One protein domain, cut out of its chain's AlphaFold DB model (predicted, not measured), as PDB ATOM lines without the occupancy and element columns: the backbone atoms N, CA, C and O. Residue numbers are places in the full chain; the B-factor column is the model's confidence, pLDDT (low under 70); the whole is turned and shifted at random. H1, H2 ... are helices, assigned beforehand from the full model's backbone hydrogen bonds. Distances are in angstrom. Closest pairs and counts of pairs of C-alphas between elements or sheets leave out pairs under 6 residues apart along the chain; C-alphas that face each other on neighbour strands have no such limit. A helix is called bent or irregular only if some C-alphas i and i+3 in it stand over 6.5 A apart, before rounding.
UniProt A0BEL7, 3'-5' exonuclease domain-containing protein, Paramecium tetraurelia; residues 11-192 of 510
ATOM      1  N   ALA A  11      41.282 145.940  19.466       87.75
ATOM      2  CA  ALA A  11      40.487 144.882  18.850       87.75
ATOM      3  C   ALA A  11      40.347 145.102  17.337       87.75
ATOM      4  O   ALA A  11      40.516 144.162  16.558       87.75
ATOM      5  N   PHE A  12      40.112 146.342  16.898       90.31
ATOM      6  CA  PHE A  12      40.105 146.667  15.469       90.31
ATOM      7  C   PHE A  12      41.461 146.383  14.814       90.31
ATOM      8  O   PHE A  12      41.518 145.810  13.723       90.31
ATOM      9  N   ASN A  13      42.558 146.719  15.493       89.38
ATOM     10  CA  ASN A  13      43.899 146.483  14.968       89.38
ATOM     11  C   ASN A  13      44.208 144.986  14.803       89.38
ATOM     12  O   ASN A  13      44.768 144.584  13.783       89.38
ATOM     13  N   GLN A  14      43.792 144.145  15.755       89.69
ATOM     14  CA  GLN A  14      43.930 142.687  15.641       89.69
ATOM     15  C   GLN A  14      43.142 142.126  14.450       89.69
ATOM     16  O   GLN A  14      43.655 141.295  13.698       89.69
ATOM     17  N   ILE A  15      41.920 142.619  14.230       91.44
ATOM     18  CA  ILE A  15      41.101 142.234  13.074       91.44
ATOM     19  C   ILE A  15      41.806 142.607  11.762       91.44
ATOM     20  O   ILE A  15      41.882 141.789  10.844       91.44
ATOM     21  N   LEU A  16      42.359 143.822  11.665       90.62
ATOM     22  CA  LEU A  16      43.084 144.261  10.471       90.62
ATOM     23  C   LEU A  16      44.346 143.431  10.208       90.62
ATOM     24  O   LEU A  16      44.612 143.093   9.055       90.62
ATOM     25  N   GLN A  17      45.085 143.046  11.249       89.69
ATOM     26  CA  GLN A  17      46.230 142.142  11.098       89.69
ATOM     27  C   GLN A  17      45.809 140.791  10.507       89.69
ATOM     28  O   GLN A  17      46.419 140.343   9.537       89.69
ATOM     29  N   LYS A  18      44.721 140.181  11.004       89.69
ATOM     30  CA  LYS A  18      44.175 138.937  10.428       89.69
ATOM     31  C   LYS A  18      43.782 139.106   8.962       89.69
ATOM     32  O   LYS A  18      44.062 138.238   8.140       89.69
ATOM     33  N   VAL A  19      43.156 140.232   8.615       90.31
ATOM     34  CA  VAL A  19      42.765 140.549   7.232       90.31
ATOM     35  C   VAL A  19      43.980 140.619   6.301       90.31
ATOM     36  O   VAL A  19      43.933 140.066   5.204       90.31
ATOM     37  N   ILE A  20      45.065 141.265   6.734       89.25
ATOM     38  CA  ILE A  20      46.275 141.469   5.922       89.25
ATOM     39  C   ILE A  20      47.099 140.178   5.796       89.25
ATOM     40  O   ILE A  20      47.609 139.867   4.716       89.25
ATOM     41  N   VAL A  21      47.236 139.428   6.892       85.56
ATOM     42  CA  VAL A  21      48.147 138.277   6.977       85.56
ATOM     43  C   VAL A  21      47.463 136.970   6.568       85.56
ATOM     44  O   VAL A  21      47.996 136.237   5.736       85.56
ATOM     45  N   GLU A  22      46.289 136.678   7.126       77.62
ATOM     46  CA  GLU A  22      45.632 135.365   7.020       77.62
ATOM     47  C   GLU A  22      44.406 135.364   6.093       77.62
ATOM     48  O   GLU A  22      43.928 134.298   5.706       77.62
ATOM     49  N   VAL A  23      43.898 136.544   5.709       73.62
ATOM     50  CA  VAL A  23      42.755 136.728   4.790       73.62
ATOM     51  C   VAL A  23      41.436 136.120   5.328       73.62
ATOM     52  O   VAL A  23      40.435 136.060   4.624       73.62
ATOM     53  N   ASN A  24      41.386 135.707   6.598       79.94
ATOM     54  CA  ASN A  24      40.207 135.118   7.259       79.94
ATOM     55  C   ASN A  24      39.451 136.116   8.165       79.94
ATOM     56  O   ASN A  24      38.313 135.861   8.553       79.94
ATOM     57  N   GLY A  25      40.041 137.279   8.462       85.62
ATOM     58  CA  GLY A  25      39.480 138.277   9.379       85.62
ATOM     59  C   GLY A  25      38.305 139.098   8.829       85.62
ATOM     60  O   GLY A  25      37.801 139.977   9.525       85.62
ATOM     61  N   PHE A  26      37.846 138.860   7.594       87.31
ATOM     62  CA  PHE A  26      36.808 139.690   6.962       87.31
ATOM     63  C   PHE A  26      35.432 139.577   7.614       87.31
ATOM     64  O   PHE A  26      34.686 140.556   7.609       87.31
ATOM     65  N   PHE A  27      35.093 138.414   8.176       86.81
ATOM     66  CA  PHE A  27      33.844 138.251   8.918       86.81
ATOM     67  C   PHE A  27      33.849 139.130  10.178       86.81
ATOM     68  O   PHE A  27      32.953 139.953  10.351       86.81
ATOM     69  N   GLU A  28      34.921 139.051  10.972       90.25
ATOM     70  CA  GLU A  28      35.128 139.888  12.164       90.25
ATOM     71  C   GLU A  28      35.163 141.382  11.800       90.25
ATOM     72  O   GLU A  28      34.529 142.206  12.458       90.25
ATOM     73  N   LEU A  29      35.836 141.741  10.699       89.75
ATOM     74  CA  LEU A  29      35.870 143.113  10.191       89.75
ATOM     75  C   LEU A  29      34.471 143.615   9.834       89.75
ATOM     76  O   LEU A  29      34.098 144.734  10.186       89.75
ATOM     77  N   LYS A  30      33.675 142.797   9.145       87.88
ATOM     78  CA  LYS A  30      32.311 143.155   8.765       87.88
ATOM     79  C   LYS A  30      31.423 143.363   9.991       87.88
ATOM     80  O   LYS A  30      30.695 144.360  10.030       87.88
ATOM     81  N   GLU A  31      31.486 142.467  10.973       89.00
ATOM     82  CA  GLU A  31      30.744 142.595  12.232       89.00
ATOM     83  C   GLU A  31      31.160 143.849  13.000       89.00
ATOM     84  O   GLU A  31      30.301 144.642  13.399       89.00
ATOM     85  N   TYR A  32      32.468 144.091  13.123       90.50
ATOM     86  CA  TYR A  32      32.999 145.263  13.807       90.50
ATOM     87  C   TYR A  32      32.521 146.561  13.149       90.50
ATOM     88  O   TYR A  32      31.939 147.413  13.824       90.50
ATOM     89  N   ILE A  33      32.705 146.728  11.832       87.56
ATOM     90  CA  ILE A  33      32.298 147.967  11.149       87.56
ATOM     91  C   ILE A  33      30.765 148.118  11.196       87.56
ATOM     92  O   ILE A  33      30.254 149.229  11.363       87.56
ATOM     93  N   GLY A  34      30.009 147.018  11.101       86.31
ATOM     94  CA  GLY A  34      28.550 147.013  11.255       86.31
ATOM     95  C   GLY A  34      28.082 147.531  12.616       86.31
ATOM     96  O   GLY A  34      27.177 148.366  12.678       86.31
ATOM     97  N   ALA A  35      28.724 147.073  13.691       89.12
ATOM     98  CA  ALA A  35      28.368 147.420  15.062       89.12
ATOM     99  C   ALA A  35      28.879 148.805  15.485       89.12
ATOM    100  O   ALA A  35      28.150 149.569  16.118       89.12
ATOM    101  N   LYS A  36      30.132 149.131  15.155       89.38
ATOM    102  CA  LYS A  36      30.835 150.319  15.662       89.38
ATOM    103  C   LYS A  36      30.772 151.523  14.729       89.38
ATOM    104  O   LYS A  36      30.949 152.639  15.200       89.38
ATOM    105  N   LYS A  37      30.501 151.311  13.434       87.75
ATOM    106  CA  LYS A  37      30.440 152.360  12.395       87.75
ATOM    107  C   LYS A  37      31.612 153.363  12.474       87.75
ATOM    108  O   LYS A  37      31.371 154.567  12.559       87.75
ATOM    109  N   PRO A  38      32.869 152.881  12.478       88.75
ATOM    110  CA  PRO A  38      34.040 153.746  12.585       88.75
ATOM    111  C   PRO A  38      34.114 154.781  11.453       88.75
ATOM    112  O   PRO A  38      33.638 154.544  10.340       88.75
ATOM    113  N   SER A  39      34.743 155.927  11.734       89.06
ATOM    114  CA  SER A  39      34.944 156.987  10.740       89.06
ATOM    115  C   SER A  39      35.960 156.572   9.667       89.06
ATOM    116  O   SER A  39      36.818 155.718   9.891       89.06
ATOM    117  N   PHE A  40      35.892 157.206   8.490       88.75
ATOM    118  CA  PHE A  40      36.848 156.966   7.403       88.75
ATOM    119  C   PHE A  40      38.299 157.179   7.851       88.75
ATOM    120  O   PHE A  40      39.134 156.300   7.660       88.75
ATOM    121  N   ASN A  41      38.569 158.319   8.496       89.38
ATOM    122  CA  ASN A  41      39.907 158.698   8.956       89.38
ATOM    123  C   ASN A  41      40.453 157.708   9.985       89.38
ATOM    124  O   ASN A  41      41.643 157.402   9.960       89.38
ATOM    125  N   PHE A  42      39.589 157.182  10.858       91.06
ATOM    126  CA  PHE A  42      39.978 156.161  11.821       91.06
ATOM    127  C   PHE A  42      40.428 154.877  11.116       91.06
ATOM    128  O   PHE A  42      41.545 154.417  11.342       91.06
ATOM    129  N   ILE A  43      39.597 154.332  10.214       91.50
ATOM    130  CA  ILE A  43      39.951 153.121   9.457       91.50
ATOM    131  C   ILE A  43      41.237 153.361   8.666       91.50
ATOM    132  O   ILE A  43      42.127 152.519   8.696       91.50
ATOM    133  N   GLN A  44      41.345 154.504   7.985       91.50
ATOM    134  CA  GLN A  44      42.509 154.852   7.177       91.50
ATOM    135  C   GLN A  44      43.791 154.903   8.010       91.50
ATOM    136  O   GLN A  44      44.783 154.283   7.637       91.50
ATOM    137  N   THR A  45      43.757 155.596   9.148       91.06
ATOM    138  CA  THR A  45      44.920 155.753  10.027       91.06
ATOM    139  C   THR A  45      45.351 154.408  10.602       91.06
ATOM    140  O   THR A  45      46.524 154.051  10.514       91.06
ATOM    141  N   SER A  46      44.410 153.624  11.135       91.06
ATOM    142  CA  SER A  46      44.704 152.300  11.694       91.06
ATOM    143  C   SER A  46      45.207 151.327  10.626       91.06
ATOM    144  O   SER A  46      46.175 150.608  10.866       91.06
ATOM    145  N   PHE A  47      44.612 151.339   9.429       92.50
ATOM    146  CA  PHE A  47      45.052 150.510   8.308       92.50
ATOM    147  C   PHE A  47      46.485 150.850   7.889       92.50
ATOM    148  O   PHE A  47      47.329 149.957   7.872       92.50
ATOM    149  N   SER A  48      46.790 152.127   7.635       91.12
ATOM    150  CA  SER A  48      48.153 152.570   7.308       91.12
ATOM    151  C   SER A  48      49.153 152.184   8.397       91.12
ATOM    152  O   SER A  48      50.159 151.545   8.100       91.12
ATOM    153  N   ASN A  49      48.838 152.477   9.663       89.81
ATOM    154  CA  ASN A  49      49.716 152.170  10.792       89.81
ATOM    155  C   ASN A  49      50.065 150.681  10.881       89.81
ATOM    156  O   ASN A  49      51.201 150.351  11.199       89.81
ATOM    157  N   ILE A  50      49.113 149.784  10.620       90.44
ATOM    158  CA  ILE A  50      49.342 148.335  10.697       90.44
ATOM    159  C   ILE A  50      50.122 147.830   9.491       90.44
ATOM    160  O   ILE A  50      51.031 147.015   9.654       90.44
ATOM    161  N   VAL A  51      49.770 148.277   8.284       90.38
ATOM    162  CA  VAL A  51      50.446 147.809   7.068       90.38
ATOM    163  C   VAL A  51      51.901 148.279   7.040       90.38
ATOM    164  O   VAL A  51      52.778 147.512   6.641       90.38
ATOM    165  N   ASP A  52      52.176 149.496   7.509       87.94
ATOM    166  CA  ASP A  52      53.521 150.082   7.517       87.94
ATOM    167  C   ASP A  52      54.444 149.492   8.608       87.94
ATOM    168  O   ASP A  52      55.621 149.847   8.685       87.94
ATOM    169  N   GLN A  53      53.955 148.552   9.428       83.31
ATOM    170  CA  GLN A  53      54.745 147.834  10.434       83.31
ATOM    171  C   GLN A  53      55.307 146.498   9.907       83.31
ATOM    172  O   GLN A  53      54.567 145.590   9.523       83.31
ATOM    173  N   GLY A  54      56.632 146.326   9.993       76.69
ATOM    174  CA  GLY A  54      57.313 145.031   9.836       76.69
ATOM    175  C   GLY A  54      57.045 144.318   8.500       76.69
ATOM    176  O   GLY A  54      57.151 144.917   7.434       76.69
ATOM    177  N   ASN A  55      56.699 143.023   8.556       81.56
ATOM    178  CA  ASN A  55      56.435 142.180   7.377       81.56
ATOM    179  C   ASN A  55      55.017 142.351   6.781       81.56
ATOM    180  O   ASN A  55      54.700 141.717   5.773       81.56
ATOM    181  N   ASN A  56      54.150 143.191   7.365       87.75
ATOM    182  CA  ASN A  56      52.748 143.302   6.942       87.75
ATOM    183  C   ASN A  56      52.590 143.853   5.526       87.75
ATOM    184  O   ASN A  56      51.708 143.403   4.801       87.75
ATOM    185  N   ARG A  57      53.464 144.768   5.099       87.75
ATOM    186  CA  ARG A  57      53.454 145.290   3.729       87.75
ATOM    187  C   ARG A  57      53.711 144.200   2.685       87.75
ATOM    188  O   ARG A  57      52.997 144.140   1.690       87.75
ATOM    189  N   ALA A  58      54.681 143.319   2.935       87.38
ATOM    190  CA  ALA A  58      54.984 142.194   2.050       87.38
ATOM    191  C   ALA A  58      53.833 141.176   2.013       87.38
ATOM    192  O   ALA A  58      53.464 140.695   0.944       87.38
ATOM    193  N   ASN A  59      53.220 140.895   3.169       89.69
ATOM    194  CA  ASN A  59      52.031 140.043   3.251       89.69
ATOM    195  C   ASN A  59      50.851 140.653   2.491       89.69
ATOM    196  O   ASN A  59      50.181 139.949   1.737       89.69
ATOM    197  N   LEU A  60      50.623 141.962   2.647       90.12
ATOM    198  CA  LEU A  60      49.592 142.681   1.911       90.12
ATOM    199  C   LEU A  60      49.818 142.537   0.413       90.12
ATOM    200  O   LEU A  60      48.892 142.127  -0.280       90.12
ATOM    201  N   GLU A  61      51.036 142.817  -0.061       88.12
ATOM    202  CA  GLU A  61      51.406 142.681  -1.467       88.12
ATOM    203  C   GLU A  61      51.114 141.265  -1.978       88.12
ATOM    204  O   GLU A  61      50.418 141.125  -2.975       88.12
ATOM    205  N   GLN A  62      51.520 140.214  -1.259       88.19
ATOM    206  CA  GLN A  62      51.245 138.821  -1.646       88.19
ATOM    207  C   GLN A  62      49.750 138.452  -1.629       88.19
ATOM    208  O   GLN A  62      49.311 137.613  -2.420       88.19
ATOM    209  N   ASN A  63      48.960 139.063  -0.743       89.31
ATOM    210  CA  ASN A  63      47.561 138.701  -0.509       89.31
ATOM    211  C   ASN A  63      46.535 139.603  -1.214       89.31
ATOM    212  O   ASN A  63      45.342 139.289  -1.144       89.31
ATOM    213  N   VAL A  64      46.947 140.667  -1.922       89.31
ATOM    214  CA  VAL A  64      46.042 141.659  -2.550       89.31
ATOM    215  C   VAL A  64      44.883 141.011  -3.311       89.31
ATOM    216  O   VAL A  64      43.730 141.387  -3.099       89.31
ATOM    217  N   GLN A  65      45.154 140.016  -4.166       87.31
ATOM    218  CA  GLN A  65      44.106 139.332  -4.933       87.31
ATOM    219  C   GLN A  65      43.055 138.685  -4.025       87.31
ATOM    220  O   GLN A  65      41.859 138.872  -4.239       87.31
ATOM    221  N   LYS A  66      43.485 137.905  -3.028       87.81
ATOM    222  CA  LYS A  66      42.557 137.177  -2.155       87.81
ATOM    223  C   LYS A  66      41.761 138.147  -1.285       87.81
ATOM    224  O   LYS A  66      40.557 137.972  -1.132       87.81
ATOM    225  N   ILE A  67      42.420 139.196  -0.786       89.25
ATOM    226  CA  ILE A  67      41.790 140.290  -0.039       89.25
ATOM    227  C   ILE A  67      40.670 140.922  -0.874       89.25
ATOM    228  O   ILE A  67      39.553 141.071  -0.391       89.25
ATOM    229  N   LEU A  68      40.930 141.229  -2.147       86.19
ATOM    230  CA  LEU A  68      39.929 141.779  -3.064       86.19
ATOM    231  C   LEU A  68      38.742 140.846  -3.302       86.19
ATOM    232  O   LEU A  68      37.592 141.283  -3.245       86.19
ATOM    233  N   GLU A  69      39.010 139.568  -3.574       85.06
ATOM    234  CA  GLU A  69      37.961 138.570  -3.791       85.06
ATOM    235  C   GLU A  69      37.068 138.415  -2.550       85.06
ATOM    236  O   GLU A  69      35.841 138.401  -2.671       85.06
ATOM    237  N   GLU A  70      37.662 138.360  -1.357       85.44
ATOM    238  CA  GLU A  70      36.924 138.222  -0.100       85.44
ATOM    239  C   GLU A  70      36.149 139.487   0.281       85.44
ATOM    240  O   GLU A  70      35.018 139.376   0.766       85.44
ATOM    241  N   LEU A  71      36.680 140.684   0.006       83.56
ATOM    242  CA  LEU A  71      35.961 141.944   0.232       83.56
ATOM    243  C   LEU A  71      34.627 141.984  -0.522       83.56
ATOM    244  O   LEU A  71      33.609 142.405   0.036       83.56
ATOM    245  N   LEU A  72      34.630 141.504  -1.765       78.50
ATOM    246  CA  LEU A  72      33.454 141.518  -2.633       78.50
ATOM    247  C   LEU A  72      32.499 140.363  -2.344       78.50
ATOM    248  O   LEU A  72      31.289 140.577  -2.321       78.50
ATOM    249  N   ARG A  73      33.011 139.163  -2.033       81.56
ATOM    250  CA  ARG A  73      32.170 138.031  -1.601       81.56
ATOM    251  C   ARG A  73      31.428 138.328  -0.302       81.56
ATOM    252  O   ARG A  73      30.239 138.036  -0.190       81.56
ATOM    253  N   ASN A  74      32.110 138.921   0.677       73.19
ATOM    254  CA  ASN A  74      31.534 139.138   2.002       73.19
ATOM    255  C   ASN A  74      30.689 140.413   2.099       73.19
ATOM    256  O   ASN A  74      30.084 140.645   3.152       73.19
ATOM    257  N   ASN A  75      30.588 141.220   1.034       68.94
ATOM    258  CA  ASN A  75      29.951 142.541   1.072       68.94
ATOM    259  C   ASN A  75      30.463 143.368   2.265       68.94
ATOM    260  O   ASN A  75      29.674 143.907   3.052       68.94
ATOM    261  N   VAL A  76      31.785 143.400   2.459       72.50
ATOM    262  CA  VAL A  76      32.393 144.247   3.494       72.50
ATOM    263  C   VAL A  76      32.065 145.706   3.165       72.50
ATOM    264  O   VAL A  76      31.947 146.077   1.996       72.50
ATOM    265  N   GLN A  77      31.845 146.538   4.190       74.88
ATOM    266  CA  GLN A  77      31.404 147.918   3.978       74.88
ATOM    267  C   GLN A  77      32.339 148.664   3.015       74.88
ATOM    268  O   GLN A  77      33.559 148.643   3.180       74.88
ATOM    269  N   ARG A  78      31.751 149.390   2.052       78.38
ATOM    270  CA  ARG A  78      32.457 150.161   1.003       78.38
ATOM    271  C   ARG A  78      33.554 151.076   1.537       78.38
ATOM    272  O   ARG A  78      34.537 151.342   0.858       78.38
ATOM    273  N   LEU A  79      33.375 151.557   2.764       83.75
ATOM    274  CA  LEU A  79      34.345 152.395   3.451       83.75
ATOM    275  C   LEU A  79      35.730 151.736   3.506       83.75
ATOM    276  O   LEU A  79      36.731 152.403   3.274       83.75
ATOM    277  N   PHE A  80      35.777 150.422   3.729       87.56
ATOM    278  CA  PHE A  80      37.025 149.676   3.795       87.56
ATOM    279  C   PHE A  80      37.657 149.454   2.417       87.56
ATOM    280  O   PHE A  80      38.862 149.629   2.279       87.56
ATOM    281  N   ILE A  81      36.859 149.150   1.383       86.38
ATOM    282  CA  ILE A  81      37.348 149.043  -0.007       86.38
ATOM    283  C   ILE A  81      38.022 150.355  -0.429       86.38
ATOM    284  O   ILE A  81      39.119 150.341  -0.984       86.38
ATOM    285  N   ARG A  82      37.413 151.497  -0.090       87.31
ATOM    286  CA  ARG A  82      37.986 152.825  -0.352       87.31
ATOM    287  C   ARG A  82      39.305 153.064   0.375       87.31
ATOM    288  O   ARG A  82      40.246 153.538  -0.252       87.31
ATOM    289  N   VAL A  83      39.387 152.727   1.666       90.56
ATOM    290  CA  VAL A  83      40.645 152.828   2.426       90.56
ATOM    291  C   VAL A  83      41.721 151.942   1.806       90.56
ATOM    292  O   VAL A  83      42.843 152.397   1.593       90.56
ATOM    293  N   PHE A  84      41.366 150.705   1.457       90.81
ATOM    294  CA  PHE A  84      42.278 149.764   0.824       90.81
ATOM    295  C   PHE A  84      42.817 150.310  -0.508       90.81
ATOM    296  O   PHE A  84      44.029 150.357  -0.703       90.81
ATOM    297  N   PHE A  85      41.947 150.810  -1.390       89.81
ATOM    298  CA  PHE A  85      42.357 151.381  -2.682       89.81
ATOM    299  C   PHE A  85      43.207 152.637  -2.509       89.81
ATOM    300  O   PHE A  85      44.211 152.793  -3.202       89.81
ATOM    301  N   GLN A  86      42.856 153.515  -1.567       90.31
ATOM    302  CA  GLN A  86      43.646 154.711  -1.284       90.31
ATOM    303  C   GLN A  86      45.044 154.359  -0.771       90.31
ATOM    304  O   GLN A  86      46.021 154.989  -1.183       90.31
ATOM    305  N   TYR A  87      45.157 153.344   0.091       91.94
ATOM    306  CA  TYR A  87      46.450 152.859   0.559       91.94
ATOM    307  C   TYR A  87      47.287 152.310  -0.603       91.94
ATOM    308  O   TYR A  87      48.436 152.726  -0.766       91.94
ATOM    309  N   LEU A  88      46.705 151.438  -1.439       91.56
ATOM    310  CA  LEU A  88      47.384 150.892  -2.622       91.56
ATOM    311  C   LEU A  88      47.858 152.006  -3.560       91.56
ATOM    312  O   LEU A  88      49.000 151.986  -4.001       91.56
ATOM    313  N   LYS A  89      47.019 153.016  -3.804       90.00
ATOM    314  CA  LYS A  89      47.349 154.168  -4.653       90.00
ATOM    315  C   LYS A  89      48.490 155.006  -4.097       90.00
ATOM    316  O   LYS A  89      49.368 155.416  -4.846       90.00
ATOM    317  N   THR A  90      48.499 155.232  -2.788       90.19
ATOM    318  CA  THR A  90      49.552 156.009  -2.116       90.19
ATOM    319  C   THR A  90      50.898 155.280  -2.146       90.19
ATOM    320  O   THR A  90      51.941 155.920  -2.221       90.19
ATOM    321  N   ASN A  91      50.882 153.943  -2.132       88.88
ATOM    322  CA  ASN A  91      52.081 153.106  -2.043       88.88
ATOM    323  C   ASN A  91      52.408 152.351  -3.342       88.88
ATOM    324  O   ASN A  91      53.249 151.453  -3.331       88.88
ATOM    325  N   GLN A  92      51.780 152.704  -4.467       87.06
ATOM    326  CA  GLN A  92      51.890 151.956  -5.725       87.06
ATOM    327  C   GLN A  92      53.320 151.874  -6.284       87.06
ATOM    328  O   GLN A  92      53.651 150.919  -6.972       87.06
ATOM    329  N   GLU A  93      54.187 152.846  -5.980       86.50
ATOM    330  CA  GLU A  93      55.599 152.826  -6.397       86.50
ATOM    331  C   GLU A  93      56.445 151.840  -5.575       86.50
ATOM    332  O   GLU A  93      57.516 151.422  -6.006       86.50
ATOM    333  N   GLN A  94      55.959 151.463  -4.391       86.56
ATOM    334  CA  GLN A  94      56.638 150.578  -3.443       86.56
ATOM    335  C   GLN A  94      56.094 149.142  -3.498       86.56
ATOM    336  O   GLN A  94      56.571 148.291  -2.754       86.56
ATOM    337  N   MET A  95      55.097 148.876  -4.352       86.06
ATOM    338  CA  MET A  95      54.440 147.578  -4.512       86.06
ATOM    339  C   MET A  95      54.374 147.183  -5.985       86.06
ATOM    340  O   MET A  95      53.964 147.972  -6.835       86.06
ATOM    341  N   ASN A  96      54.675 145.929  -6.311       87.25
ATOM    342  CA  ASN A  96      54.538 145.423  -7.673       87.25
ATOM    343  C   ASN A  96      53.099 144.957  -7.953       87.25
ATOM    344  O   ASN A  96      52.839 143.773  -8.155       87.25
ATOM    345  N   LEU A  97      52.131 145.877  -7.982       87.44
ATOM    346  CA  LEU A  97      50.716 145.528  -8.207       87.44
ATOM    347  C   LEU A  97      50.437 144.984  -9.620       87.44
ATOM    348  O   LEU A  97      49.513 144.192  -9.817       87.44
ATOM    349  N   ARG A  98      51.277 145.331 -10.605       84.62
ATOM    350  CA  ARG A  98      51.153 144.848 -11.993       84.62
ATOM    351  C   ARG A  98      51.330 143.338 -12.121       84.62
ATOM    352  O   ARG A  98      50.818 142.746 -13.070       84.62
ATOM    353  N   GLN A  99      52.004 142.690 -11.166       86.44
ATOM    354  CA  GLN A  99      52.152 141.233 -11.167       86.44
ATOM    355  C   GLN A  99      50.796 140.503 -11.134       86.44
ATOM    356  O   GLN A  99      50.690 139.377 -11.619       86.44
ATOM    357  N   PHE A 100      49.737 141.160 -10.643       84.50
ATOM    358  CA  PHE A 100      48.400 140.579 -10.541       84.50
ATOM    359  C   PHE A 100      47.528 140.747 -11.793       84.50
ATOM    360  O   PHE A 100      46.398 140.255 -11.800       84.50
ATOM    361  N   GLN A 101      48.015 141.380 -12.864       79.88
ATOM    362  CA  GLN A 101      47.218 141.638 -14.073       79.88
ATOM    363  C   GLN A 101      46.633 140.349 -14.693       79.88
ATOM    364  O   GLN A 101      45.469 140.311 -15.080       79.88
ATOM    365  N   ASN A 102      47.397 139.250 -14.692       76.44
ATOM    366  CA  ASN A 102      46.990 137.961 -15.269       76.44
ATOM    367  C   ASN A 102      46.226 137.056 -14.283       76.44
ATOM    368  O   ASN A 102      45.970 135.887 -14.577       76.44
ATOM    369  N   SER A 103      45.891 137.570 -13.100       78.31
ATOM    370  CA  SER A 103      45.171 136.831 -12.063       78.31
ATOM    371  C   SER A 103      43.644 136.924 -12.222       78.31
ATOM    372  O   SER A 103      43.122 137.492 -13.186       78.31
ATOM    373  N   GLY A 104      42.893 136.396 -11.245       77.50
ATOM    374  CA  GLY A 104      41.435 136.544 -11.176       77.50
ATOM    375  C   GLY A 104      40.960 138.002 -11.082       77.50
ATOM    376  O   GLY A 104      39.815 138.276 -11.444       77.50
ATOM    377  N   ILE A 105      41.836 138.939 -10.691       79.69
ATOM    378  CA  ILE A 105      41.548 140.377 -10.523       79.69
ATOM    379  C   ILE A 105      40.902 140.998 -11.770       79.69
ATOM    380  O   ILE A 105      39.927 141.741 -11.650       79.69
ATOM    381  N   ALA A 106      41.336 140.632 -12.979       77.00
ATOM    382  CA  ALA A 106      40.765 141.158 -14.224       77.00
ATOM    383  C   ALA A 106      39.298 140.746 -14.476       77.00
ATOM    384  O   ALA A 106      38.667 141.237 -15.411       77.00
ATOM    385  N   LYS A 107      38.723 139.843 -13.670       80.44
ATOM    386  CA  LYS A 107      37.292 139.487 -13.709       80.44
ATOM    387  C   LYS A 107      36.476 140.216 -12.641       80.44
ATOM    388  O   LYS A 107      35.260 140.314 -12.780       80.44
ATOM    389  N   ILE A 108      37.146 140.736 -11.615       81.81
ATOM    390  CA  ILE A 108      36.539 141.319 -10.418       81.81
ATOM    391  C   ILE A 108      35.942 142.704 -10.688       81.81
ATOM    392  O   ILE A 108      34.968 143.090 -10.051       81.81
ATOM    393  N   TRP A 109      36.462 143.437 -11.677       80.38
ATOM    394  CA  TRP A 109      36.049 144.817 -11.955       80.38
ATOM    395  C   TRP A 109      34.540 145.013 -12.189       80.38
ATOM    396  O   TRP A 109      34.040 146.112 -11.988       80.38
ATOM    397  N   LYS A 110      33.807 143.966 -12.592       78.00
ATOM    398  CA  LYS A 110      32.346 144.012 -12.791       78.00
ATOM    399  C   LYS A 110      31.548 144.102 -11.489       78.00
ATOM    400  O   LYS A 110      30.385 144.497 -11.528       78.00
ATOM    401  N   GLU A 111      32.153 143.691 -10.379       79.81
ATOM    402  CA  GLU A 111      31.555 143.700  -9.041       79.81
ATOM    403  C   GLU A 111      31.873 144.999  -8.283       79.81
ATOM    404  O   GLU A 111      31.254 145.291  -7.260       79.81
ATOM    405  N   LEU A 112      32.823 145.796  -8.787       79.19
ATOM    406  CA  LEU A 112      33.185 147.087  -8.210       79.19
ATOM    407  C   LEU A 112      32.153 148.158  -8.544       79.19
ATOM    408  O   LEU A 112      31.506 148.140  -9.597       79.19
ATOM    409  N   GLN A 113      32.040 149.152  -7.665       76.88
ATOM    410  CA  GLN A 113      31.315 150.361  -8.020       76.88
ATOM    411  C   GLN A 113      32.097 151.145  -9.069       76.88
ATOM    412  O   GLN A 113      33.326 151.169  -9.074       76.88
ATOM    413  N   VAL A 114      31.387 151.890  -9.908       74.31
ATOM    414  CA  VAL A 114      32.020 152.688 -10.962       74.31
ATOM    415  C   VAL A 114      33.064 153.671 -10.420       74.31
ATOM    416  O   VAL A 114      34.113 153.854 -11.028       74.31
ATOM    417  N   GLN A 115      32.800 154.286  -9.265       75.06
ATOM    418  CA  GLN A 115      33.722 155.248  -8.660       75.06
ATOM    419  C   GLN A 115      35.082 154.619  -8.310       75.06
ATOM    420  O   GLN A 115      36.090 155.313  -8.314       75.06
ATOM    421  N   GLU A 116      35.097 153.321  -8.010       81.00
ATOM    422  CA  GLU A 116      36.284 152.539  -7.646       81.00
ATOM    423  C   GLU A 116      36.959 151.935  -8.886       81.00
ATOM    424  O   GLU A 116      38.136 151.585  -8.861       81.00
ATOM    425  N   LEU A 117      36.220 151.826  -9.992       81.19
ATOM    426  CA  LEU A 117      36.660 151.148 -11.203       81.19
ATOM    427  C   LEU A 117      37.852 151.833 -11.878       81.19
ATOM    428  O   LEU A 117      38.736 151.143 -12.375       81.19
ATOM    429  N   LEU A 118      37.886 153.167 -11.916       79.44
ATOM    430  CA  LEU A 118      39.002 153.887 -12.538       79.44
ATOM    431  C   LEU A 118      40.308 153.656 -11.785       79.44
ATOM    432  O   LEU A 118      41.301 153.283 -12.407       79.44
ATOM    433  N   ASP A 119      40.269 153.804 -10.460       83.38
ATOM    434  CA  ASP A 119      41.415 153.512  -9.601       83.38
ATOM    435  C   ASP A 119      41.830 152.045  -9.756       83.38
ATOM    436  O   ASP A 119      43.009 151.750  -9.891       83.38
ATOM    437  N   PHE A 120      40.876 151.116  -9.833       86.38
ATOM    438  CA  PHE A 120      41.166 149.699 -10.042       86.38
ATOM    439  C   PHE A 120      41.861 149.408 -11.381       86.38
ATOM    440  O   PHE A 120      42.846 148.671 -11.424       86.38
ATOM    441  N   ILE A 121      41.370 149.982 -12.483       84.19
ATOM    442  CA  ILE A 121      41.976 149.807 -13.812       84.19
ATOM    443  C   ILE A 121      43.398 150.379 -13.836       84.19
ATOM    444  O   ILE A 121      44.276 149.786 -14.463       84.19
ATOM    445  N   GLU A 122      43.618 151.514 -13.172       85.62
ATOM    446  CA  GLU A 122      44.921 152.178 -13.082       85.62
ATOM    447  C   GLU A 122      45.910 151.396 -12.205       85.62
ATOM    448  O   GLU A 122      46.994 151.055 -12.677       85.62
ATOM    449  N   LEU A 123      45.520 151.051 -10.972       87.88
ATOM    450  CA  LEU A 123      46.359 150.362  -9.981       87.88
ATOM    451  C   LEU A 123      46.919 149.033 -10.493       87.88
ATOM    452  O   LEU A 123      48.073 148.696 -10.227       87.88
ATOM    453  N   PHE A 124      46.100 148.273 -11.221       87.38
ATOM    454  CA  PHE A 124      46.441 146.930 -11.696       87.38
ATOM    455  C   PHE A 124      46.814 146.880 -13.187       87.38
ATOM    456  O   PHE A 124      46.991 145.789 -13.724       87.38
ATOM    457  N   ASP A 125      46.929 148.037 -13.853       85.00
ATOM    458  CA  ASP A 125      47.254 148.178 -15.283       85.00
ATOM    459  C   ASP A 125      46.384 147.300 -16.211       85.00
ATOM    460  O   ASP A 125      46.847 146.631 -17.135       85.00
ATOM    461  N   LEU A 126      45.070 147.288 -15.963       84.62
ATOM    462  CA  LEU A 126      44.128 146.381 -16.642       84.62
ATOM    463  C   LEU A 126      43.636 146.898 -18.002       84.62
ATOM    464  O   LEU A 126      42.777 146.268 -18.626       84.62
ATOM    465  N   LYS A 127      44.158 148.036 -18.481       78.06
ATOM    466  CA  LYS A 127      43.674 148.730 -19.691       78.06
ATOM    467  C   LYS A 127      43.688 147.843 -20.936       78.06
ATOM    468  O   LYS A 127      42.769 147.914 -21.741       78.06
ATOM    469  N   ASN A 128      44.696 146.980 -21.062       77.56
ATOM    470  CA  ASN A 128      44.843 146.080 -22.210       77.56
ATOM    471  C   ASN A 128      44.105 144.740 -22.033       77.56
ATOM    472  O   ASN A 128      43.971 143.981 -22.992       77.56
ATOM    473  N   LEU A 129      43.632 144.436 -20.820       82.81
ATOM    474  CA  LEU A 129      42.962 143.174 -20.488       82.81
ATOM    475  C   LEU A 129      41.439 143.285 -20.542       82.81
ATOM    476  O   LEU A 129      40.757 142.304 -20.846       82.81
ATOM    477  N   ILE A 130      40.898 144.470 -20.256       83.25
ATOM    478  CA  ILE A 130      39.468 144.733 -20.365       83.25
ATOM    479  C   ILE A 130      39.183 145.263 -21.766       83.25
ATOM    480  O   ILE A 130      39.424 146.422 -22.090       83.25
ATOM    481  N   THR A 131      38.639 144.393 -22.608       85.75
ATOM    482  CA  THR A 131      38.284 144.753 -23.981       85.75
ATOM    483  C   THR A 131      37.120 145.744 -24.009       85.75
ATOM    484  O   THR A 131      36.196 145.666 -23.191       85.75
ATOM    485  N   GLU A 132      37.078 146.602 -25.030       84.38
ATOM    486  CA  GLU A 132      35.929 147.484 -25.269       84.38
ATOM    487  C   GLU A 132      34.612 146.701 -25.308       84.38
ATOM    488  O   GLU A 132      33.616 147.132 -24.730       84.38
ATOM    489  N   LYS A 133      34.601 145.507 -25.915       88.19
ATOM    490  CA  LYS A 133      33.425 144.627 -25.959       88.19
ATOM    491  C   LYS A 133      32.903 144.284 -24.560       88.19
ATOM    492  O   LYS A 133      31.691 144.253 -24.354       88.19
ATOM    493  N   GLN A 134      33.792 144.032 -23.599       88.50
ATOM    494  CA  GLN A 134      33.404 143.741 -22.219       88.50
ATOM    495  C   GLN A 134      32.861 144.983 -21.498       88.50
ATOM    496  O   GLN A 134      31.862 144.856 -20.791       88.50
ATOM    497  N   LEU A 135      33.458 146.163 -21.708       88.69
ATOM    498  CA  LEU A 135      32.957 147.433 -21.158       88.69
ATOM    499  C   LEU A 135      31.553 147.752 -21.687       88.69
ATOM    500  O   LEU A 135      30.639 148.025 -20.910       88.69
ATOM    501  N   HIS A 136      31.354 147.626 -23.002       91.31
ATOM    502  CA  HIS A 136      30.050 147.820 -23.635       91.31
ATOM    503  C   HIS A 136      29.013 146.809 -23.135       91.31
ATOM    504  O   HIS A 136      27.856 147.174 -22.929       91.31
ATOM    505  N   GLN A 137      29.398 145.545 -22.932       92.19
ATOM    506  CA  GLN A 137      28.486 144.542 -22.386       92.19
ATOM    507  C   GLN A 137      28.099 144.858 -20.939       92.19
ATOM    508  O   GLN A 137      26.919 144.818 -20.618       92.19
ATOM    509  N   HIS A 138      29.052 145.242 -20.088       90.69
ATOM    510  CA  HIS A 138      28.747 145.620 -18.708       90.69
ATOM    511  C   HIS A 138      27.810 146.834 -18.643       90.69
ATOM    512  O   HIS A 138      26.829 146.819 -17.904       90.69
ATOM    513  N   PHE A 139      28.045 147.850 -19.477       93.31
ATOM    514  CA  PHE A 139      27.129 148.981 -19.606       93.31
ATOM    515  C   PHE A 139      25.714 148.534 -20.006       93.31
ATOM    516  O   PHE A 139      24.737 148.952 -19.386       93.31
ATOM    517  N   LYS A 140      25.584 147.628 -20.986       94.75
ATOM    518  CA  LYS A 140      24.284 147.035 -21.351       94.75
ATOM    519  C   LYS A 140      23.641 146.281 -20.188       94.75
ATOM    520  O   LYS A 140      22.432 146.393 -20.008       94.75
ATOM    521  N   ASP A 141      24.421 145.554 -19.392       92.75
ATOM    522  CA  ASP A 141      23.917 144.831 -18.221       92.75
ATOM    523  C   ASP A 141      23.371 145.804 -17.158       92.75
ATOM    524  O   ASP A 141      22.343 145.521 -16.538       92.75
ATOM    525  N   LEU A 142      24.010 146.968 -16.967       92.56
ATOM    526  CA  LEU A 142      23.504 148.035 -16.092       92.56
ATOM    527  C   LEU A 142      22.177 148.605 -16.606       92.56
ATOM    528  O   LEU A 142      21.243 148.763 -15.817       92.56
ATOM    529  N   LEU A 143      22.066 148.855 -17.917       94.88
ATOM    530  CA  LEU A 143      20.817 149.314 -18.536       94.88
ATOM    531  C   LEU A 143      19.694 148.281 -18.390       94.88
ATOM    532  O   LEU A 143      18.588 148.641 -18.000       94.88
ATOM    533  N   TYR A 144      19.981 147.000 -18.645       94.31
ATOM    534  CA  TYR A 144      19.011 145.910 -18.500       94.31
ATOM    535  C   TYR A 144      18.493 145.789 -17.061       94.31
ATOM    536  O   TYR A 144      17.303 145.586 -16.835       94.31
ATOM    537  N   LYS A 145      19.378 145.976 -16.077       93.00
ATOM    538  CA  LYS A 145      19.035 146.002 -14.646       93.00
ATOM    539  C   LYS A 145      18.412 147.331 -14.189       93.00
ATOM    540  O   LYS A 145      18.195 147.494 -12.993       93.00
ATOM    541  N   GLN A 146      18.173 148.279 -15.102       94.69
ATOM    542  CA  GLN A 146      17.640 149.623 -14.828       94.69
ATOM    543  C   GLN A 146      18.466 150.422 -13.801       94.69
ATOM    544  O   GLN A 146      17.969 151.319 -13.120       94.69
ATOM    545  N   LYS A 147      19.767 150.133 -13.694       92.38
ATOM    546  CA  LYS A 147      20.697 150.857 -12.818       92.38
ATOM    547  C   LYS A 147      21.207 152.122 -13.512       92.38
ATOM    548  O   LYS A 147      22.384 152.224 -13.841       92.38
ATOM    549  N   PHE A 148      20.316 153.078 -13.785       94.88
ATOM    550  CA  PHE A 148      20.634 154.235 -14.637       94.88
ATOM    551  C   PHE A 148      21.676 155.196 -14.054       94.88
ATOM    552  O   PHE A 148      22.458 155.747 -14.822       94.88
ATOM    553  N   ASP A 149      21.729 155.383 -12.731       93.19
ATOM    554  CA  ASP A 149      22.783 156.205 -12.109       93.19
ATOM    555  C   ASP A 149      24.155 155.557 -12.268       93.19
ATOM    556  O   ASP A 149      25.101 156.221 -12.685       93.19
ATOM    557  N   ASP A 150      24.241 154.250 -12.000       90.56
ATOM    558  CA  ASP A 150      25.472 153.486 -12.188       90.56
ATOM    559  C   ASP A 150      25.869 153.477 -13.670       90.56
ATOM    560  O   ASP A 150      27.032 153.683 -13.992       90.56
ATOM    561  N   ALA A 151      24.914 153.308 -14.592       94.12
ATOM    562  CA  ALA A 151      25.176 153.352 -16.030       94.12
ATOM    563  C   ALA A 151      25.696 154.726 -16.481       94.12
ATOM    564  O   ALA A 151      26.667 154.792 -17.235       94.12
ATOM    565  N   TYR A 152      25.087 155.818 -16.011       95.19
ATOM    566  CA  TYR A 152      25.540 157.177 -16.306       95.19
ATOM    567  C   TYR A 152      26.937 157.439 -15.744       95.19
ATOM    568  O   TYR A 152      27.817 157.904 -16.469       95.19
ATOM    569  N   LEU A 153      27.166 157.088 -14.477       91.56
ATOM    570  CA  LEU A 153      28.480 157.208 -13.863       91.56
ATOM    571  C   LEU A 153      29.504 156.398 -14.671       91.56
ATOM    572  O   LEU A 153      30.555 156.929 -15.019       91.56
ATOM    573  N   PHE A 154      29.173 155.158 -15.056       91.00
ATOM    574  CA  PHE A 154      30.050 154.274 -15.834       91.00
ATOM    575  C   PHE A 154      30.405 154.877 -17.185       91.00
ATOM    576  O   PHE A 154      31.581 154.939 -17.537       91.00
ATOM    577  N   TYR A 155      29.404 155.396 -17.896       93.12
ATOM    578  CA  TYR A 155      29.585 156.139 -19.136       93.12
ATOM    579  C   TYR A 155      30.580 157.297 -18.967       93.12
ATOM    580  O   TYR A 155      31.535 157.390 -19.738       93.12
ATOM    581  N   THR A 156      30.398 158.137 -17.940       90.94
ATOM    582  CA  THR A 156      31.254 159.317 -17.721       90.94
ATOM    583  C   THR A 156      32.676 158.963 -17.292       90.94
ATOM    584  O   THR A 156      33.630 159.535 -17.816       90.94
ATOM    585  N   CYS A 157      32.836 158.005 -16.376       86.75
ATOM    586  CA  CYS A 157      34.137 157.596 -15.858       86.75
ATOM    587  C   CYS A 157      34.981 156.920 -16.941       86.75
ATOM    588  O   CYS A 157      36.134 157.288 -17.144       86.75
ATOM    589  N   ILE A 158      34.393 155.963 -17.661       86.19
ATOM    590  CA  ILE A 158      35.086 155.174 -18.688       86.19
ATOM    591  C   ILE A 158      35.175 155.918 -20.027       86.19
ATOM    592  O   ILE A 158      35.939 155.509 -20.898       86.19
ATOM    593  N   LYS A 159      34.454 157.037 -20.180       88.75
ATOM    594  CA  LYS A 159      34.379 157.827 -21.420       88.75
ATOM    595  C   LYS A 159      33.929 156.968 -22.603       88.75
ATOM    596  O   LYS A 159      34.574 156.929 -23.650       88.75
ATOM    597  N   LEU A 160      32.830 156.241 -22.409       91.19
ATOM    598  CA  LEU A 160      32.241 155.424 -23.471       91.19
ATOM    599  C   LEU A 160      31.786 156.297 -24.659       91.19
ATOM    600  O   LEU A 160      31.495 157.480 -24.475       91.19
ATOM    601  N   PRO A 161      31.661 155.727 -25.873       93.62
ATOM    602  CA  PRO A 161      31.179 156.465 -27.038       93.62
ATOM    603  C   PRO A 161      29.784 157.065 -26.824       93.62
ATOM    604  O   PRO A 161      28.935 156.459 -26.163       93.62
ATOM    605  N   GLN A 162      29.510 158.202 -27.469       93.88
ATOM    606  CA  GLN A 162      28.234 158.932 -27.374       93.88
ATOM    607  C   GLN A 162      27.000 158.052 -27.659       93.88
ATOM    608  O   GLN A 162      25.939 158.242 -27.065       93.88
ATOM    609  N   GLU A 163      27.123 157.037 -28.519       94.75
ATOM    610  CA  GLU A 163      26.047 156.074 -28.788       94.75
ATOM    611  C   GLU A 163      25.555 155.337 -27.532       94.75
ATOM    612  O   GLU A 163      24.377 154.986 -27.436       94.75
ATOM    613  N   CYS A 164      26.439 155.094 -26.560       95.88
ATOM    614  CA  CYS A 164      26.068 154.487 -25.284       95.88
ATOM    615  C   CYS A 164      25.159 155.422 -24.486       95.88
ATOM    616  O   CYS A 164      24.144 154.982 -23.949       95.88
ATOM    617  N   PHE A 165      25.474 156.717 -24.467       96.81
ATOM    618  CA  PHE A 165      24.635 157.717 -23.819       96.81
ATOM    619  C   PHE A 165      23.272 157.851 -24.504       96.81
ATOM    620  O   PHE A 165      22.249 157.868 -23.822       96.81
ATOM    621  N   ASN A 166      23.226 157.824 -25.840       95.94
ATOM    622  CA  ASN A 166      21.959 157.808 -26.579       95.94
ATOM    623  C   ASN A 166      21.082 156.615 -26.165       95.94
ATOM    624  O   ASN A 166      19.914 156.798 -25.831       95.94
ATOM    625  N   LYS A 167      21.666 155.410 -26.080       96.12
ATOM    626  CA  LYS A 167      20.968 154.199 -25.612       96.12
ATOM    627  C   LYS A 167      20.494 154.305 -24.162       96.12
ATOM    628  O   LYS A 167      19.412 153.816 -23.849       96.12
ATOM    629  N   LEU A 168      21.273 154.937 -23.281       97.38
ATOM    630  CA  LEU A 168      20.854 155.213 -21.903       97.38
ATOM    631  C   LEU A 168      19.601 156.093 -21.884       97.38
ATOM    632  O   LEU A 168      18.610 155.715 -21.264       97.38
ATOM    633  N   ILE A 169      19.613 157.223 -22.596       97.31
ATOM    634  CA  ILE A 169      18.468 158.143 -22.650       97.31
ATOM    635  C   ILE A 169      17.232 157.457 -23.247       97.31
ATOM    636  O   ILE A 169      16.136 157.585 -22.699       97.31
ATOM    637  N   GLU A 170      17.390 156.674 -24.317       94.81
ATOM    638  CA  GLU A 170      16.300 155.891 -24.915       94.81
ATOM    639  C   GLU A 170      15.680 154.890 -23.926       94.81
ATOM    640  O   GLU A 170      14.455 154.821 -23.802       94.81
ATOM    641  N   GLN A 171      16.508 154.150 -23.181       95.38
ATOM    642  CA  GLN A 171      16.042 153.198 -22.165       95.38
ATOM    643  C   GLN A 171      15.352 153.898 -20.988       95.38
ATOM    644  O   GLN A 171      14.331 153.417 -20.497       95.38
ATOM    645  N   MET A 172      15.851 155.055 -20.553       95.88
ATOM    646  CA  MET A 172      15.205 155.844 -19.499       95.88
ATOM    647  C   MET A 172      13.828 156.354 -19.936       95.88
ATOM    648  O   MET A 172      12.872 156.303 -19.162       95.88
ATOM    649  N   LEU A 173      13.688 156.791 -21.192       93.19
ATOM    650  CA  LEU A 173      12.390 157.195 -21.741       93.19
ATOM    651  C   LEU A 173      11.381 156.046 -21.761       93.19
ATOM    652  O   LEU A 173      10.209 156.269 -21.447       93.19
ATOM    653  N   ALA A 174      11.823 154.833 -22.100       90.69
ATOM    654  CA  ALA A 174      10.978 153.641 -22.068       90.69
ATOM    655  C   ALA A 174      10.505 153.289 -20.644       90.69
ATOM    656  O   ALA A 174       9.407 152.761 -20.483       90.69
ATOM    657  N   ASN A 175      11.284 153.645 -19.616       87.62
ATOM    658  CA  ASN A 175      10.978 153.398 -18.202       87.62
ATOM    659  C   ASN A 175      10.313 154.592 -17.485       87.62
ATOM    660  O   ASN A 175      10.229 154.610 -16.263       87.62
ATOM    661  N   ASN A 176       9.802 155.584 -18.227       88.62
ATOM    662  CA  ASN A 176       9.181 156.806 -17.689       88.62
ATOM    663  C   ASN A 176      10.110 157.707 -16.841       88.62
ATOM    664  O   ASN A 176       9.633 158.621 -16.169       88.62
ATOM    665  N   ASP A 177      11.431 157.562 -16.964       93.44
ATOM    666  CA  ASP A 177      12.445 158.336 -16.229       93.44
ATOM    667  C   ASP A 177      12.877 159.628 -16.953       93.44
ATOM    668  O   ASP A 177      14.020 160.081 -16.861       93.44
ATOM    669  N   ALA A 178      11.957 160.273 -17.677       94.38
ATOM    670  CA  ALA A 178      12.251 161.465 -18.481       94.38
ATOM    671  C   ALA A 178      12.869 162.614 -17.656       94.38
ATOM    672  O   ALA A 178      13.806 163.273 -18.099       94.38
ATOM    673  N   SER A 179      12.387 162.832 -16.428       93.69
ATOM    674  CA  SER A 179      12.909 163.878 -15.535       93.69
ATOM    675  C   SER A 179      14.381 163.657 -15.172       93.69
ATOM    676  O   SER A 179      15.154 164.610 -15.112       93.69
ATOM    677  N   LYS A 180      14.777 162.397 -14.970       94.56
ATOM    678  CA  LYS A 180      16.150 162.013 -14.634       94.56
ATOM    679  C   LYS A 180      17.052 162.024 -15.865       94.56
ATOM    680  O   LYS A 180      18.193 162.471 -15.791       94.56
ATOM    681  N   ALA A 181      16.525 161.604 -17.016       96.62
ATOM    682  CA  ALA A 181      17.224 161.710 -18.292       96.62
ATOM    683  C   ALA A 181      17.582 163.174 -18.596       96.62
ATOM    684  O   ALA A 181      18.712 163.463 -18.984       96.62
ATOM    685  N   ALA A 182      16.665 164.109 -18.324       95.81
ATOM    686  CA  ALA A 182      16.921 165.542 -18.449       95.81
ATOM    687  C   ALA A 182      18.082 166.025 -17.562       95.81
ATOM    688  O   ALA A 182      18.905 166.824 -18.009       95.81
ATOM    689  N   ASP A 183      18.184 165.520 -16.327       95.44
ATOM    690  CA  ASP A 183      19.294 165.859 -15.430       95.44
ATOM    691  C   ASP A 183      20.640 165.382 -15.998       95.44
ATOM    692  O   ASP A 183      21.647 166.080 -15.873       95.44
ATOM    693  N   PHE A 184      20.674 164.220 -16.657       96.19
ATOM    694  CA  PHE A 184      21.880 163.723 -17.325       96.19
ATOM    695  C   PHE A 184      22.250 164.553 -18.558       96.19
ATOM    696  O   PHE A 184      23.423 164.889 -18.708       96.19
ATOM    697  N   ILE A 185      21.277 164.953 -19.389       95.50
ATOM    698  CA  ILE A 185      21.511 165.879 -20.516       95.50
ATOM    699  C   ILE A 185      22.160 167.177 -20.024       95.50
ATOM    700  O   ILE A 185      23.191 167.593 -20.555       95.50
ATOM    701  N   LYS A 186      21.607 167.779 -18.959       93.81
ATOM    702  CA  LYS A 186      22.153 169.004 -18.354       93.81
ATOM    703  C   LYS A 186      23.581 168.836 -17.864       93.81
ATOM    704  O   LYS A 186      24.424 169.675 -18.161       93.81
ATOM    705  N   LYS A 187      23.853 167.761 -17.118       94.25
ATOM    706  CA  LYS A 187      25.190 167.480 -16.572       94.25
ATOM    707  C   LYS A 187      26.237 167.257 -17.665       94.25
ATOM    708  O   LYS A 187      27.410 167.508 -17.422       94.25
ATOM    709  N   GLN A 188      25.828 166.774 -18.837       92.56
ATOM    710  CA  GLN A 188      26.705 166.607 -19.998       92.56
ATOM    711  C   GLN A 188      26.792 167.862 -20.878       92.56
ATOM    712  O   GLN A 188      27.533 167.851 -21.856       92.56
ATOM    713  N   HIS A 189      26.055 168.930 -20.552       92.31
ATOM    714  CA  HIS A 189      25.969 170.154 -21.355       92.31
ATOM    715  C   HIS A 189      25.588 169.892 -22.824       92.31
ATOM    716  O   HIS A 189      26.058 170.580 -23.729       92.31
ATOM    717  N   ILE A 190      24.742 168.885 -23.071       91.56
ATOM    718  CA  ILE A 190      24.284 168.550 -24.422       91.56
ATOM    719  C   ILE A 190      23.046 169.381 -24.757       91.56
ATOM    720  O   ILE A 190      22.141 169.507 -23.932       91.56
ATOM    721  N   ASP A 191      22.991 169.899 -25.984       92.62
ATOM    722  CA  ASP A 191      21.817 170.596 -26.505       92.62
ATOM    723  C   ASP A 191      20.572 169.677 -26.465       92.62
ATOM    724  O   ASP A 191      20.573 168.611 -27.101       92.62
ATOM    725  N   PRO A 192      19.500 170.065 -25.741       93.12
ATOM    726  CA  PRO A 192      18.234 169.338 -25.708       93.12
ATOM    727  C   PRO A 192      17.619 169.055 -27.082       93.12
ATOM    728  O   PRO A 192      16.901 168.058 -27.221       93.12
TER     729      PRO A 192
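Overview. This is residues 11 to 192 of the 510 residues of the protein "3'-5' exonuclease domain-containing protein" of Paramecium tetraurelia (UniProt A0BEL7). This is an elongated, curved row of helices: a group of H1 to H4 at one end and a small bundle of H9, H10 and H11 at the other, with H12 packed on H11, are joined by H5 and H8, which lie side by side between them. H5 packs on H3 of the first group and H8 on H10 of the bundle, while the short H7 packs on the kinked H4. The printed part has 182 residues with twelve named helices, H1 to H12 in order along the chain, and no named strand; the class is all helix. It is only just compact, close to loose, with a radius of gyration of the C-alphas of 18.7 A, and the C-alphas span 57 by 37 by 25 A.

Along the chain. The longest helix, H4, holds residues 56 to 73 and runs 22.9 A from C-alpha 56 at (52.748, 143.302, 6.942) to C-alpha 73. It has a kink of 70 degrees near residue 63 and is irregular, with C-alphas 62 and 65 7.9 A apart. Before it come H1, residues 11 to 21, 15.6 A long from C-alpha 11 at (40.487, 144.882, 18.850); H2, residues 26 to 36, 15.0 A; and H3, residues 40 to 51, 16.4 A. After it come H5, residues 78 to 90, 18.3 A; the four-residue H6, residues 97 to 100, and H7, residues 105 to 108; and H8, residues 114 to 123, 14.6 A. H8 is only just irregular, with C-alphas 115 and 118 6.7 A apart. Then follow H9, residues 132 to 144, 18.3 A; H10, residues 148 to 158, 15.0 A; H11, residues 162 to 174, 18.8 A; and H12, residues 178 to 187, 14.4 A, ending with C-alpha 187 at (25.190, 167.480, -16.572).

Arrangement. H4 touches H1, about perpendicular at 83 degrees, the closest C-alphas being those of Ile 20 and Leu 60, 5.3 A apart. With residues 65 to 69 alone H4 touches H7, closest at the C-alphas of Gln 65 and Ile 105, 6.2 A. H3 and H4 touch only at the corner, and only just, with 3 pairs of C-alphas within 8 A. H1 and H2 form a helical hairpin at a shallow tilt of 26 degrees, opposite ways, closest at the C-alphas of Val 19 and Phe 26, 6.0 A. H3 touches H5 at a steep tilt of 52 degrees, the C-alphas of Gln 44 and Val 83 being closest at 5.5 A. H5 touches H8 at a shallow tilt of 28 degrees, the same way, closest at the C-alphas of Lys 89 and Leu 123, 6.6 A. H6 is close to H4 but not clearly touching; the C-alphas of Gln 65 and Phe 100 are 7.2 A apart. H8 touches H10 at a shallow tilt of 25 degrees, the same way, closest at the C-alphas of Val 114 and Phe 154, 5.5 A. H9, H10 and H11 are an up-and-down bundle, each helix running against the one before it; H10 and H11 stand at a shallow tilt of 3 degrees. H11 and H12 form a helical hairpin, closest at the C-alphas of Ile 169 and Ala 181, 5.8 A. H1 and H12 are apart. Every O i to N i+4 pair is within hydrogen-bond range in H1, H2, H3, H5, H9, H10, H11 and H12; the figures are 12 of 14 in H4 and 4 of 6 in H8, and H6 and H7 are too short for such a pair.

Size, cuts and confidence. The two C-alphas farthest apart, those of Gly 54 and Pro 192, are 58.1 A from each other. The printed part has no cut. No link is long; those from H5 to H6 and from H8 to H9 are short but not tight, and the others are tight. The mean pLDDT of the printed part is 87.9, and residue 75 alone is under 70.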